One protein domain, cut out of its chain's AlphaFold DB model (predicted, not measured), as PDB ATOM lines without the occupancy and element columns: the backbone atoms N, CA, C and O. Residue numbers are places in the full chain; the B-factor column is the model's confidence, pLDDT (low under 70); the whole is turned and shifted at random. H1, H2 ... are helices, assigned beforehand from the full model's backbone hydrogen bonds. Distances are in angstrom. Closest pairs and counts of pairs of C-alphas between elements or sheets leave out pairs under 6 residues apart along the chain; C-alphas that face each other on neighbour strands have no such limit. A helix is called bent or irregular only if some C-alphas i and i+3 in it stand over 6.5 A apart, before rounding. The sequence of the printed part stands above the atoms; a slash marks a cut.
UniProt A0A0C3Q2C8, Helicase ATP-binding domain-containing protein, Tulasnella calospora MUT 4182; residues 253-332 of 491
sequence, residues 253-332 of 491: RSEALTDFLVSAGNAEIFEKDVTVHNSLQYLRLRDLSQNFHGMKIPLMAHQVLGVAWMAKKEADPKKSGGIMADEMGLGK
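What this domain is: This is residues 253 to 332 of the 491 residues of the protein "Helicase ATP-binding domain-containing protein" of Tulasnella calospora MUT 4182 (UniProt A0A0C3Q2C8). What does the model look like at first sight? A 15-residue helix, H3, makes the body, with the short helix H2 packed on one side of it, while H1 reaches away from the first end of H3 as an arm, the two meeting near their ends in an open corner. After H2, residues 283 to 300 swing out in a wide loop before H3, and after H3 residues 316 to 332 fold back along it, on the side away from H2. What is it made of, and how large is it? The printed part has 80 residues with three named helices, in the order H1, H2, H3, and no named strand; the class is all helix, though under half of the residues, 34 of 80, are in named elements. It is compact by its radius of gyration of the C-alphas, 13.1 A, yet elongated in outline, spanning 43 by 25 by 22 A.

Where its parts are: Where does the first helix lie? H1 holds residues 254 to 265, and its first C-alpha, that of Ser 254, is at (108.808, 131.951, 120.245). From first to last C-alpha it measures 15.8 A. Which helix follows? H2 holds residues 276 to 282, and its C-alphas run from Val 276 at (109.962, 117.062, 138.248) to Tyr 282, 9.8 A from first to last. Where is the longest helix? H3 holds residues 301 to 315 and is 21.4 A long from first to last C-alpha. Its last C-alpha, that of Ala 315, is at (114.193, 98.804, 134.963).

How they stand to each other: How does H1 stand to H3? They touch, with 4 pairs of C-alphas within 8 A, the closest being those of Gly 265 and His 302, 5.4 A apart. H1 touches H3 with residues 261 to 265 alone, and H3 touches H1 with residues 301 to 302 alone. Their lines stand at a steep tilt of 44 degrees, they run the same way, and their centres are 20.2 A apart. How does H2 stand to the other two? H2 and H1 are only just apart, their closest C-alphas being 8.4 A from each other. H2 touches H3 with 10 pairs of C-alphas within 8 A, the closest being those of Ser 279 and Ala 308 at 5.5 A. H2 and H3 run the same way at a steep tilt of 38 degrees, with 9.6 A between their centres. What do the helix backbones show? In H1, H2 and H3 every O i to N i+4 pair is within hydrogen-bond range, and no helix is bent or irregular.

The domain as a whole: How far does the printed part reach? The two C-alphas farthest apart are those of Arg 253 and Pro 317, at 42.8 A, while the first and last printed C-alphas, those of Arg 253 and Lys 332, are 20.3 A apart. Which links are long, and is there a cut? The link from H1 to H2, 10 residues, is short, and the link from H2 to H3, 18 residues, is long. A further 17 residues, 316 to 332, hold no named element, their C-alphas lying 10 to 22 A from the mean of all C-alphas; the printed part has no cut. Where is confidence low? Residues 253 to 274 are under 70 in pLDDT, and the mean over H1 is 51. The mean is 88 over H2, 91 over H3 and 78.1 over the printed part of this predicted model.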
ATOM      1  N   ARG A 253     106.167 130.581 116.519       49.03
ATOM      2  CA  ARG A 253     106.469 131.839 117.209       49.03
ATOM      3  C   ARG A 253     107.011 131.504 118.595       49.03
ATOM      4  O   ARG A 253     106.427 130.674 119.288       49.03
ATOM      5  N   SER A 254     108.106 132.165 118.973       52.47
ATOM      6  CA  SER A 254     108.808 131.951 120.245       52.47
ATOM      7  C   SER A 254     107.848 131.915 121.434       52.47
ATOM      8  O   SER A 254     108.016 131.074 122.304       52.47
ATOM      9  N   GLU A 255     106.817 132.761 121.417       48.12
ATOM     10  CA  GLU A 255     105.797 132.880 122.465       48.12
ATOM     11  C   GLU A 255     104.900 131.635 122.588       48.12
ATOM     12  O   GLU A 255     104.651 131.159 123.688       48.12
ATOM     13  N   ALA A 256     104.485 131.032 121.468       50.34
ATOM     14  CA  ALA A 256     103.667 129.816 121.483       50.34
ATOM     15  C   ALA A 256     104.470 128.593 121.957       50.34
ATOM     16  O   ALA A 256     103.937 127.709 122.621       50.34
ATOM     17  N   LEU A 257     105.767 128.557 121.634       49.59
ATOM     18  CA  LEU A 257     106.675 127.505 122.083       49.59
ATOM     19  C   LEU A 257     107.002 127.677 123.576       49.59
ATOM     20  O   LEU A 257     107.020 126.691 124.307       49.59
ATOM     21  N   THR A 258     107.191 128.910 124.057       50.28
ATOM     22  CA  THR A 258     107.372 129.181 125.491       50.28
ATOM     23  C   THR A 258     106.116 128.887 126.295       50.28
ATOM     24  O   THR A 258     106.230 128.224 127.317       50.28
ATOM     25  N   ASP A 259     104.930 129.284 125.830       49.91
ATOM     26  CA  ASP A 259     103.670 129.007 126.528       49.91
ATOM     27  C   ASP A 259     103.387 127.506 126.584       49.91
ATOM     28  O   ASP A 259     102.971 126.986 127.617       49.91
ATOM     29  N   PHE A 260     103.696 126.781 125.509       54.72
ATOM     30  CA  PHE A 260     103.621 125.328 125.491       54.72
ATOM     31  C   PHE A 260     104.644 124.673 126.428       54.72
ATOM     32  O   PHE A 260     104.277 123.781 127.182       54.72
ATOM     33  N   LEU A 261     105.906 125.118 126.447       50.66
ATOM     34  CA  LEU A 261     106.927 124.596 127.367       50.66
ATOM     35  C   LEU A 261     106.616 124.915 128.832       50.66
ATOM     36  O   LEU A 261     106.884 124.088 129.700       50.66
ATOM     37  N   VAL A 262     106.039 126.084 129.112       53.50
ATOM     38  CA  VAL A 262     105.566 126.475 130.445       53.50
ATOM     39  C   VAL A 262     104.347 125.638 130.821       53.50
ATOM     40  O   VAL A 262     104.309 125.089 131.914       53.50
ATOM     41  N   SER A 263     103.391 125.442 129.911       52.12
ATOM     42  CA  SER A 263     102.219 124.594 130.142       52.12
ATOM     43  C   SER A 263     102.583 123.115 130.302       52.12
ATOM     44  O   SER A 263     101.976 122.436 131.121       52.12
ATOM     45  N   ALA A 264     103.563 122.607 129.553       52.09
ATOM     46  CA  ALA A 264     104.050 121.231 129.634       52.09
ATOM     47  C   ALA A 264     104.981 121.020 130.837       52.09
ATOM     48  O   ALA A 264     104.972 119.956 131.448       52.09
ATOM     49  N   GLY A 265     105.767 122.037 131.204       49.03
ATOM     50  CA  GLY A 265     106.595 122.053 132.409       49.03
ATOM     51  C   GLY A 265     105.778 122.175 133.698       49.03
ATOM     52  O   GLY A 265     106.164 121.590 134.706       49.03
ATOM     53  N   ASN A 266     104.633 122.867 133.641       47.56
ATOM     54  CA  ASN A 266     103.683 123.041 134.746       47.56
ATOM     55  C   ASN A 266     102.534 122.019 134.732       47.56
ATOM     56  O   ASN A 266     101.655 122.076 135.593       47.56
ATOM     57  N   ALA A 267     102.502 121.093 133.770       49.25
ATOM     58  CA  ALA A 267     101.547 119.994 133.768       49.25
ATOM     59  C   ALA A 267     101.933 118.988 134.867       49.25
ATOM     60  O   ALA A 267     102.531 117.948 134.607       49.25
ATOM     61  N   GLU A 268     101.576 119.289 136.115       46.94
ATOM     62  CA  GLU A 268     101.771 118.422 137.287       46.94
ATOM     63  C   GLU A 268     100.862 117.176 137.296       46.94
ATOM     64  O   GLU A 268     100.617 116.587 138.347       46.94
ATOM     65  N   ILE A 269     100.334 116.731 136.150       41.84
ATOM     66  CA  ILE A 269      99.419 115.583 136.107       41.84
ATOM     67  C   ILE A 269      99.903 114.551 135.087       41.84
ATOM     68  O   ILE A 269      99.326 114.355 134.022       41.84
ATOM     69  N   PHE A 270     100.957 113.839 135.482       51.00
ATOM     70  CA  PHE A 270     101.268 112.480 135.034       51.00
ATOM     71  C   PHE A 270     101.060 111.534 136.230       51.00
ATOM     72  O   PHE A 270     101.577 111.814 137.307       51.00
ATOM     73  N   GLU A 271     100.279 110.453 136.057       51.38
ATOM     74  CA  GLU A 271      99.986 109.402 137.066       51.38
ATOM     75  C   GLU A 271     100.024 109.888 138.535       51.38
ATOM     76  O   GLU A 271     100.875 109.439 139.283       51.38
ATOM     77  N   LYS A 272      99.142 110.820 138.930       52.41
ATOM     78  CA  LYS A 272      98.875 111.355 140.296       52.41
ATOM     79  C   LYS A 272     100.049 111.743 141.242       52.41
ATOM     80  O   LYS A 272      99.771 112.481 142.174       52.41
ATOM     81  N   ASP A 273     101.311 111.380 140.998       58.22
ATOM     82  CA  ASP A 273     102.447 111.496 141.935       58.22
ATOM     83  C   ASP A 273     103.810 111.781 141.248       58.22
ATOM     84  O   ASP A 273     104.863 111.828 141.903       58.22
ATOM     85  N   VAL A 274     103.856 111.947 139.918       68.56
ATOM     86  CA  VAL A 274     105.126 112.142 139.197       68.56
ATOM     87  C   VAL A 274     105.480 113.627 139.107       68.56
ATOM     88  O   VAL A 274     104.989 114.346 138.246       68.56
ATOM     89  N   THR A 275     106.398 114.075 139.965       84.31
ATOM     90  CA  THR A 275     106.920 115.452 139.950       84.31
ATOM     91  C   THR A 275     108.287 115.550 139.268       84.31
ATOM     92  O   THR A 275     109.063 114.582 139.209       84.31
ATOM     93  N   VAL A 276     108.625 116.754 138.791       85.50
ATOM     94  CA  VAL A 276     109.962 117.062 138.248       85.50
ATOM     95  C   VAL A 276     111.024 116.834 139.320       85.50
ATOM     96  O   VAL A 276     112.056 116.230 139.042       85.50
ATOM     97  N   HIS A 277     110.742 117.217 140.566       84.44
ATOM     98  CA  HIS A 277     111.646 117.013 141.695       84.44
ATOM     99  C   HIS A 277     111.976 115.530 141.928       84.44
ATOM    100  O   HIS A 277     113.148 115.160 141.990       84.44
ATOM    101  N   ASN A 278     110.959 114.661 141.967       87.69
ATOM    102  CA  ASN A 278     111.151 113.216 142.125       87.69
ATOM    103  C   ASN A 278     111.964 112.625 140.961       87.69
ATOM    104  O   ASN A 278     112.777 111.717 141.146       87.69
ATOM    105  N   SER A 279     111.764 113.156 139.754       90.25
ATOM    106  CA  SER A 279     112.476 112.728 138.550       90.25
ATOM    107  C   SER A 279     113.938 113.185 138.545       90.25
ATOM    108  O   SER A 279     114.818 112.379 138.244       90.25
ATOM    109  N   LEU A 280     114.226 114.424 138.962       89.50
ATOM    110  CA  LEU A 280     115.590 114.932 139.156       89.50
ATOM    111  C   LEU A 280     116.355 114.084 140.177       89.50
ATOM    112  O   LEU A 280     117.468 113.645 139.892       89.50
ATOM    113  N   GLN A 281     115.734 113.780 141.323       90.44
ATOM    114  CA  GLN A 281     116.334 112.917 142.343       90.44
ATOM    115  C   GLN A 281     116.637 111.515 141.801       90.44
ATOM    116  O   GLN A 281     117.748 111.009 141.974       90.44
ATOM    117  N   TYR A 282     115.679 110.901 141.101       91.50
ATOM    118  CA  TYR A 282     115.856 109.580 140.494       91.50
ATOM    119  C   TYR A 282     117.011 109.561 139.479       91.50
ATOM    120  O   TYR A 282     117.829 108.640 139.471       91.50
ATOM    121  N   LEU A 283     117.116 110.616 138.668       92.00
ATOM    122  CA  LEU A 283     118.166 110.798 137.665       92.00
ATOM    123  C   LEU A 283     119.485 111.341 138.243       92.00
ATOM    124  O   LEU A 283     120.460 111.509 137.505       92.00
ATOM    125  N   ARG A 284     119.541 111.561 139.565       92.06
ATOM    126  CA  ARG A 284     120.697 112.069 140.324       92.06
ATOM    127  C   ARG A 284     121.168 113.454 139.873       92.06
ATOM    128  O   ARG A 284     122.362 113.748 139.911       92.06
ATOM    129  N   LEU A 285     120.239 114.297 139.440       89.19
ATOM    130  CA  LEU A 285     120.489 115.685 139.062       89.19
ATOM    131  C   LEU A 285     120.160 116.600 140.239       89.19
ATOM    132  O   LEU A 285     119.195 116.356 140.963       89.19
ATOM    133  N   ARG A 286     120.954 117.658 140.430       86.50
ATOM    134  CA  ARG A 286     120.673 118.658 141.473       86.50
ATOM    135  C   ARG A 286     119.620 119.667 141.027       86.50
ATOM    136  O   ARG A 286     118.776 120.047 141.827       86.50
ATOM    137  N   ASP A 287     119.703 120.089 139.770       86.88
ATOM    138  CA  ASP A 287     118.864 121.126 139.178       86.88
ATOM    139  C   ASP A 287     118.820 120.980 137.643       86.88
ATOM    140  O   ASP A 287     119.654 120.284 137.058       86.88
ATOM    141  N   LEU A 288     117.860 121.647 136.995       85.75
ATOM    142  CA  LEU A 288     117.668 121.672 135.540       85.75
ATOM    143  C   LEU A 288     118.792 122.394 134.790       85.75
ATOM    144  O   LEU A 288     119.009 122.129 133.611       85.75
ATOM    145  N   SER A 289     119.531 123.282 135.458       84.88
ATOM    146  CA  SER A 289     120.683 123.977 134.869       84.88
ATOM    147  C   SER A 289     121.891 123.063 134.621       84.88
ATOM    148  O   SER A 289     122.790 123.408 133.853       84.88
ATOM    149  N   GLN A 290     121.933 121.889 135.257       86.81
ATOM    150  CA  GLN A 290     123.048 120.959 135.142       86.81
ATOM    151  C   GLN A 290     122.958 120.130 133.853       86.81
ATOM    152  O   GLN A 290     121.919 119.554 133.528       86.81
ATOM    153  N   ASN A 291     124.088 119.978 133.158       88.94
ATOM    154  CA  ASN A 291     124.191 119.030 132.051       88.94
ATOM    155  C   ASN A 291     123.876 117.606 132.519       88.94
ATOM    156  O   ASN A 291     124.401 117.131 133.532       88.94
ATOM    157  N   PHE A 292     123.047 116.910 131.745       88.25
ATOM    158  CA  PHE A 292     122.678 115.538 132.053       88.25
ATOM    159  C   PHE A 292     123.883 114.597 131.923       88.25
ATOM    160  O   PHE A 292     124.756 114.798 131.080       88.25
ATOM    161  N   HIS A 293     123.947 113.548 132.745       84.12
ATOM    162  CA  HIS A 293     125.065 112.602 132.740       84.12
ATOM    163  C   HIS A 293     125.313 112.021 131.335       84.12
ATOM    164  O   HIS A 293     124.456 111.342 130.776       84.12
ATOM    165  N   GLY A 294     126.500 112.261 130.769       88.31
ATOM    166  CA  GLY A 294     126.851 111.805 129.414       88.31
ATOM    167  C   GLY A 294     126.318 112.682 128.271       88.31
ATOM    168  O   GLY A 294     126.569 112.364 127.109       88.31
ATOM    169  N   MET A 295     125.649 113.794 128.582       93.06
ATOM    170  CA  MET A 295     125.173 114.802 127.632       93.06
ATOM    171  C   MET A 295     126.000 116.093 127.743       93.06
ATOM    172  O   MET A 295     126.567 116.408 128.790       93.06
ATOM    173  N   LYS A 296     126.067 116.851 126.648       92.56
ATOM    174  CA  LYS A 296     126.665 118.197 126.567       92.56
ATOM    175  C   LYS A 296     125.660 119.311 126.870       92.56
ATOM    176  O   LYS A 296     126.064 120.459 127.022       92.56
ATOM    177  N   ILE A 297     124.375 118.970 126.936       91.62
ATOM    178  CA  ILE A 297     123.261 119.904 127.109       91.62
ATOM    179  C   ILE A 297     122.468 119.587 128.388       91.62
ATOM    180  O   ILE A 297     122.373 118.410 128.768       91.62
ATOM    181  N   PRO A 298     121.885 120.602 129.050       92.19
ATOM    182  CA  PRO A 298     120.874 120.391 130.079       92.19
ATOM    183  C   PRO A 298     119.553 119.928 129.447       92.19
ATOM    184  O   PRO A 298     119.299 120.161 128.262       92.19
ATOM    185  N   LEU A 299     118.713 119.254 130.236       91.38
ATOM    186  CA  LEU A 299     117.386 118.800 129.808       91.38
ATOM    187  C   LEU A 299     116.302 119.754 130.311       91.38
ATOM    188  O   LEU A 299     116.383 120.268 131.424       91.38
ATOM    189  N   MET A 300     115.253 119.938 129.511       91.50
ATOM    190  CA  MET A 300     114.058 120.675 129.933       91.50
ATOM    191  C   MET A 300     113.242 119.868 130.956       91.50
ATOM    192  O   MET A 300     113.342 118.643 131.007       91.50
ATOM    193  N   ALA A 301     112.397 120.535 131.746       88.69
ATOM    194  CA  ALA A 301     111.626 119.897 132.819       88.69
ATOM    195  C   ALA A 301     110.803 118.688 132.336       88.69
ATOM    196  O   ALA A 301     110.912 117.600 132.902       88.69
ATOM    197  N   HIS A 302     110.057 118.833 131.236       86.94
ATOM    198  CA  HIS A 302     109.278 117.735 130.653       86.94
ATOM    199  C   HIS A 302     110.166 116.604 130.112       86.94
ATOM    200  O   HIS A 302     109.808 115.433 130.203       86.94
ATOM    201  N   GLN A 303     111.361 116.928 129.609       92.81
ATOM    202  CA  GLN A 303     112.323 115.928 129.137       92.81
ATOM    203  C   GLN A 303     112.883 115.108 130.297       92.81
ATOM    204  O   GLN A 303     113.054 113.901 130.161       92.81
ATOM    205  N   VAL A 304     113.133 115.735 131.449       92.19
ATOM    206  CA  VAL A 304     113.547 115.038 132.676       92.19
ATOM    207  C   VAL A 304     112.466 114.054 133.127       92.19
ATOM    208  O   VAL A 304     112.793 112.917 133.473       92.19
ATOM    209  N   LEU A 305     111.188 114.448 133.073       91.44
ATOM    210  CA  LEU A 305     110.063 113.551 133.362       91.44
ATOM    211  C   LEU A 305     110.045 112.349 132.406       91.44
ATOM    212  O   LEU A 305     110.009 111.203 132.861       91.44
ATOM    213  N   GLY A 306     110.143 112.598 131.097       92.31
ATOM    214  CA  GLY A 306     110.150 111.551 130.071       92.31
ATOM    215  C   GLY A 306     111.320 110.576 130.216       92.31
ATOM    216  O   GLY A 306     111.132 109.358 130.166       92.31
ATOM    217  N   VAL A 307     112.526 111.082 130.487       94.12
ATOM    218  CA  VAL A 307     113.724 110.256 130.719       94.12
ATOM    219  C   VAL A 307     113.589 109.422 131.992       94.12
ATOM    220  O   VAL A 307     113.878 108.226 131.972       94.12
ATOM    221  N   ALA A 308     113.112 110.011 133.093       93.06
ATOM    222  CA  ALA A 308     112.889 109.276 134.336       93.06
ATOM    223  C   ALA A 308     111.841 108.172 134.153       93.06
ATOM    224  O   ALA A 308     112.021 107.059 134.651       93.06
ATOM    225  N   TRP A 309     110.770 108.456 133.413       92.06
ATOM    226  CA  TRP A 309     109.754 107.469 133.071       92.06
ATOM    227  C   TRP A 309     110.334 106.326 132.233       92.06
ATOM    228  O   TRP A 309     110.180 105.165 132.614       92.06
ATOM    229  N   MET A 310     111.071 106.625 131.155       92.75
ATOM    230  CA  MET A 310     111.696 105.602 130.306       92.75
ATOM    231  C   MET A 310     112.670 104.726 131.094       92.75
ATOM    232  O   MET A 310     112.612 103.504 130.999       92.75
ATOM    233  N   ALA A 311     113.525 105.335 131.916       92.12
ATOM    234  CA  ALA A 311     114.480 104.606 132.741       92.12
ATOM    235  C   ALA A 311     113.787 103.679 133.754       92.12
ATOM    236  O   ALA A 311     114.225 102.545 133.952       92.12
ATOM    237  N   LYS A 312     112.668 104.113 134.352       91.06
ATOM    238  CA  LYS A 312     111.842 103.260 135.221       91.06
ATOM    239  C   LYS A 312     111.208 102.102 134.450       91.06
ATOM    240  O   LYS A 312     111.172 100.996 134.979       91.06
ATOM    241  N   LYS A 313     110.735 102.330 133.218       90.88
ATOM    242  CA  LYS A 313     110.205 101.257 132.361       90.88
ATOM    243  C   LYS A 313     111.291 100.253 131.992       90.88
ATOM    244  O   LYS A 313     111.090  99.068 132.173       90.88
ATOM    245  N   GLU A 314     112.478 100.694 131.591       89.94
ATOM    246  CA  GLU A 314     113.594  99.779 131.293       89.94
ATOM    247  C   GLU A 314     114.086  98.981 132.511       89.94
ATOM    248  O   GLU A 314     114.676  97.910 132.355       89.94
ATOM    249  N   ALA A 315     113.866  99.495 133.723       87.62
ATOM    250  CA  ALA A 315     114.193  98.804 134.963       87.62
ATOM    251  C   ALA A 315     113.150  97.747 135.373       87.62
ATOM    252  O   ALA A 315     113.476  96.885 136.192       87.62
ATOM    253  N   ASP A 316     111.925  97.798 134.835       86.12
ATOM    254  CA  ASP A 316     110.858  96.844 135.148       86.12
ATOM    255  C   ASP A 316     111.127  95.488 134.461       86.12
ATOM    256  O   ASP A 316     111.093  95.398 133.231       86.12
ATOM    257  N   PRO A 317     111.340  94.392 135.219       78.19
ATOM    258  CA  PRO A 317     111.599  93.073 134.643       78.19
ATOM    259  C   PRO A 317     110.423  92.496 133.846       78.19
ATOM    260  O   PRO A 317     110.624  91.587 133.045       78.19
ATOM    261  N   LYS A 318     109.191  92.962 134.101       77.56
ATOM    262  CA  LYS A 318     107.978  92.475 133.425       77.56
ATOM    263  C   LYS A 318     107.688  93.235 132.134       77.56
ATOM    264  O   LYS A 318     106.984  92.713 131.272       77.56
ATOM    265  N   LYS A 319     108.174  94.474 132.021       70.00
ATOM    266  CA  LYS A 319     107.878  95.401 130.925       70.00
ATOM    267  C   LYS A 319     109.161  96.128 130.531       70.00
ATOM    268  O   LYS A 319     109.393  97.231 130.994       70.00
ATOM    269  N   SER A 320     109.974  95.537 129.657       78.75
ATOM    270  CA  SER A 320     111.287  96.068 129.240       78.75
ATOM    271  C   SER A 320     111.212  97.262 128.266       78.75
ATOM    272  O   SER A 320     111.953  97.307 127.285       78.75
ATOM    273  N   GLY A 321     110.297  98.212 128.480       87.38
ATOM    274  CA  GLY A 321     110.108  99.368 127.599       87.38
ATOM    275  C   GLY A 321     108.714  99.996 127.663       87.38
ATOM    276  O   GLY A 321     107.909  99.702 128.550       87.38
ATOM    277  N   GLY A 322     108.425 100.884 126.711       89.38
ATOM    278  CA  GLY A 322     107.145 101.584 126.614       89.38
ATOM    279  C   GLY A 322     107.017 102.431 125.347       89.38
ATOM    280  O   GLY A 322     107.956 102.534 124.560       89.38
ATOM    281  N   ILE A 323     105.841 103.036 125.159       90.69
ATOM    282  CA  ILE A 323     105.557 103.955 124.050       90.69
ATOM    283  C   ILE A 323     105.634 105.384 124.579       90.69
ATOM    284  O   ILE A 323     104.885 105.752 125.480       90.69
ATOM    285  N   MET A 324     106.528 106.180 123.998       88.62
ATOM    286  CA  MET A 324     106.612 107.619 124.225       88.62
ATOM    287  C   MET A 324     105.897 108.342 123.088       88.62
ATOM    288  O   MET A 324     106.384 108.362 121.957       88.62
ATOM    289  N   ALA A 325     104.738 108.914 123.396       88.06
ATOM    290  CA  ALA A 325     103.861 109.570 122.431       88.06
ATOM    291  C   ALA A 325     103.779 111.091 122.656       88.06
ATOM    292  O   ALA A 325     102.734 111.695 122.439       88.06
ATOM    293  N   ASP A 326     104.884 111.700 123.094       86.62
ATOM    294  CA  ASP A 326     104.999 113.153 123.234       86.62
ATOM    295  C   ASP A 326     104.746 113.853 121.891       86.62
ATOM    296  O   ASP A 326     105.116 113.347 120.820       86.62
ATOM    297  N   GLU A 327     104.197 115.064 121.952       85.56
ATOM    298  CA  GLU A 327     103.998 115.932 120.794       85.56
ATOM    299  C   GLU A 327     105.292 116.130 119.977       85.56
ATOM    300  O   GLU A 327     106.433 116.019 120.456       85.56
ATOM    301  N   MET A 328     105.131 116.356 118.673       84.81
ATOM    302  CA  MET A 328     106.247 116.683 117.787       84.81
ATOM    303  C   MET A 328     106.915 117.983 118.258       84.81
ATOM    304  O   MET A 328     106.248 118.923 118.660       84.81
ATOM    305  N   GLY A 329     108.250 118.027 118.248       83.38
ATOM    306  CA  GLY A 329     109.010 119.199 118.711       83.38
ATOM    307  C   GLY A 329     109.421 119.193 120.190       83.38
ATOM    308  O   GLY A 329     110.360 119.898 120.540       83.38
ATOM    309  N   LEU A 330     108.862 118.322 121.045       86.44
ATOM    310  CA  LEU A 330     109.244 118.230 122.472       86.44
ATOM    311  C   LEU A 330     110.646 117.638 122.743       86.44
ATOM    312  O   LEU A 330     111.104 117.582 123.890       86.44
ATOM    313  N   GLY A 331     111.355 117.211 121.697       89.88
ATOM    314  CA  GLY A 331     112.718 116.687 121.801       89.88
ATOM    315  C   GLY A 331     112.807 115.207 122.185       89.88
ATOM    316  O   GLY A 331     113.742 114.821 122.881       89.88
ATOM    317  N   LYS A 332     111.882 114.363 121.706       93.19
ATOM    318  CA  LYS A 332     111.889 112.895 121.912       93.19
ATOM    319  C   LYS A 332     113.237 112.232 121.593       93.19
ATOM    320  O   LYS A 332     113.687 111.350 122.324       93.19
TER     321      LYS A 332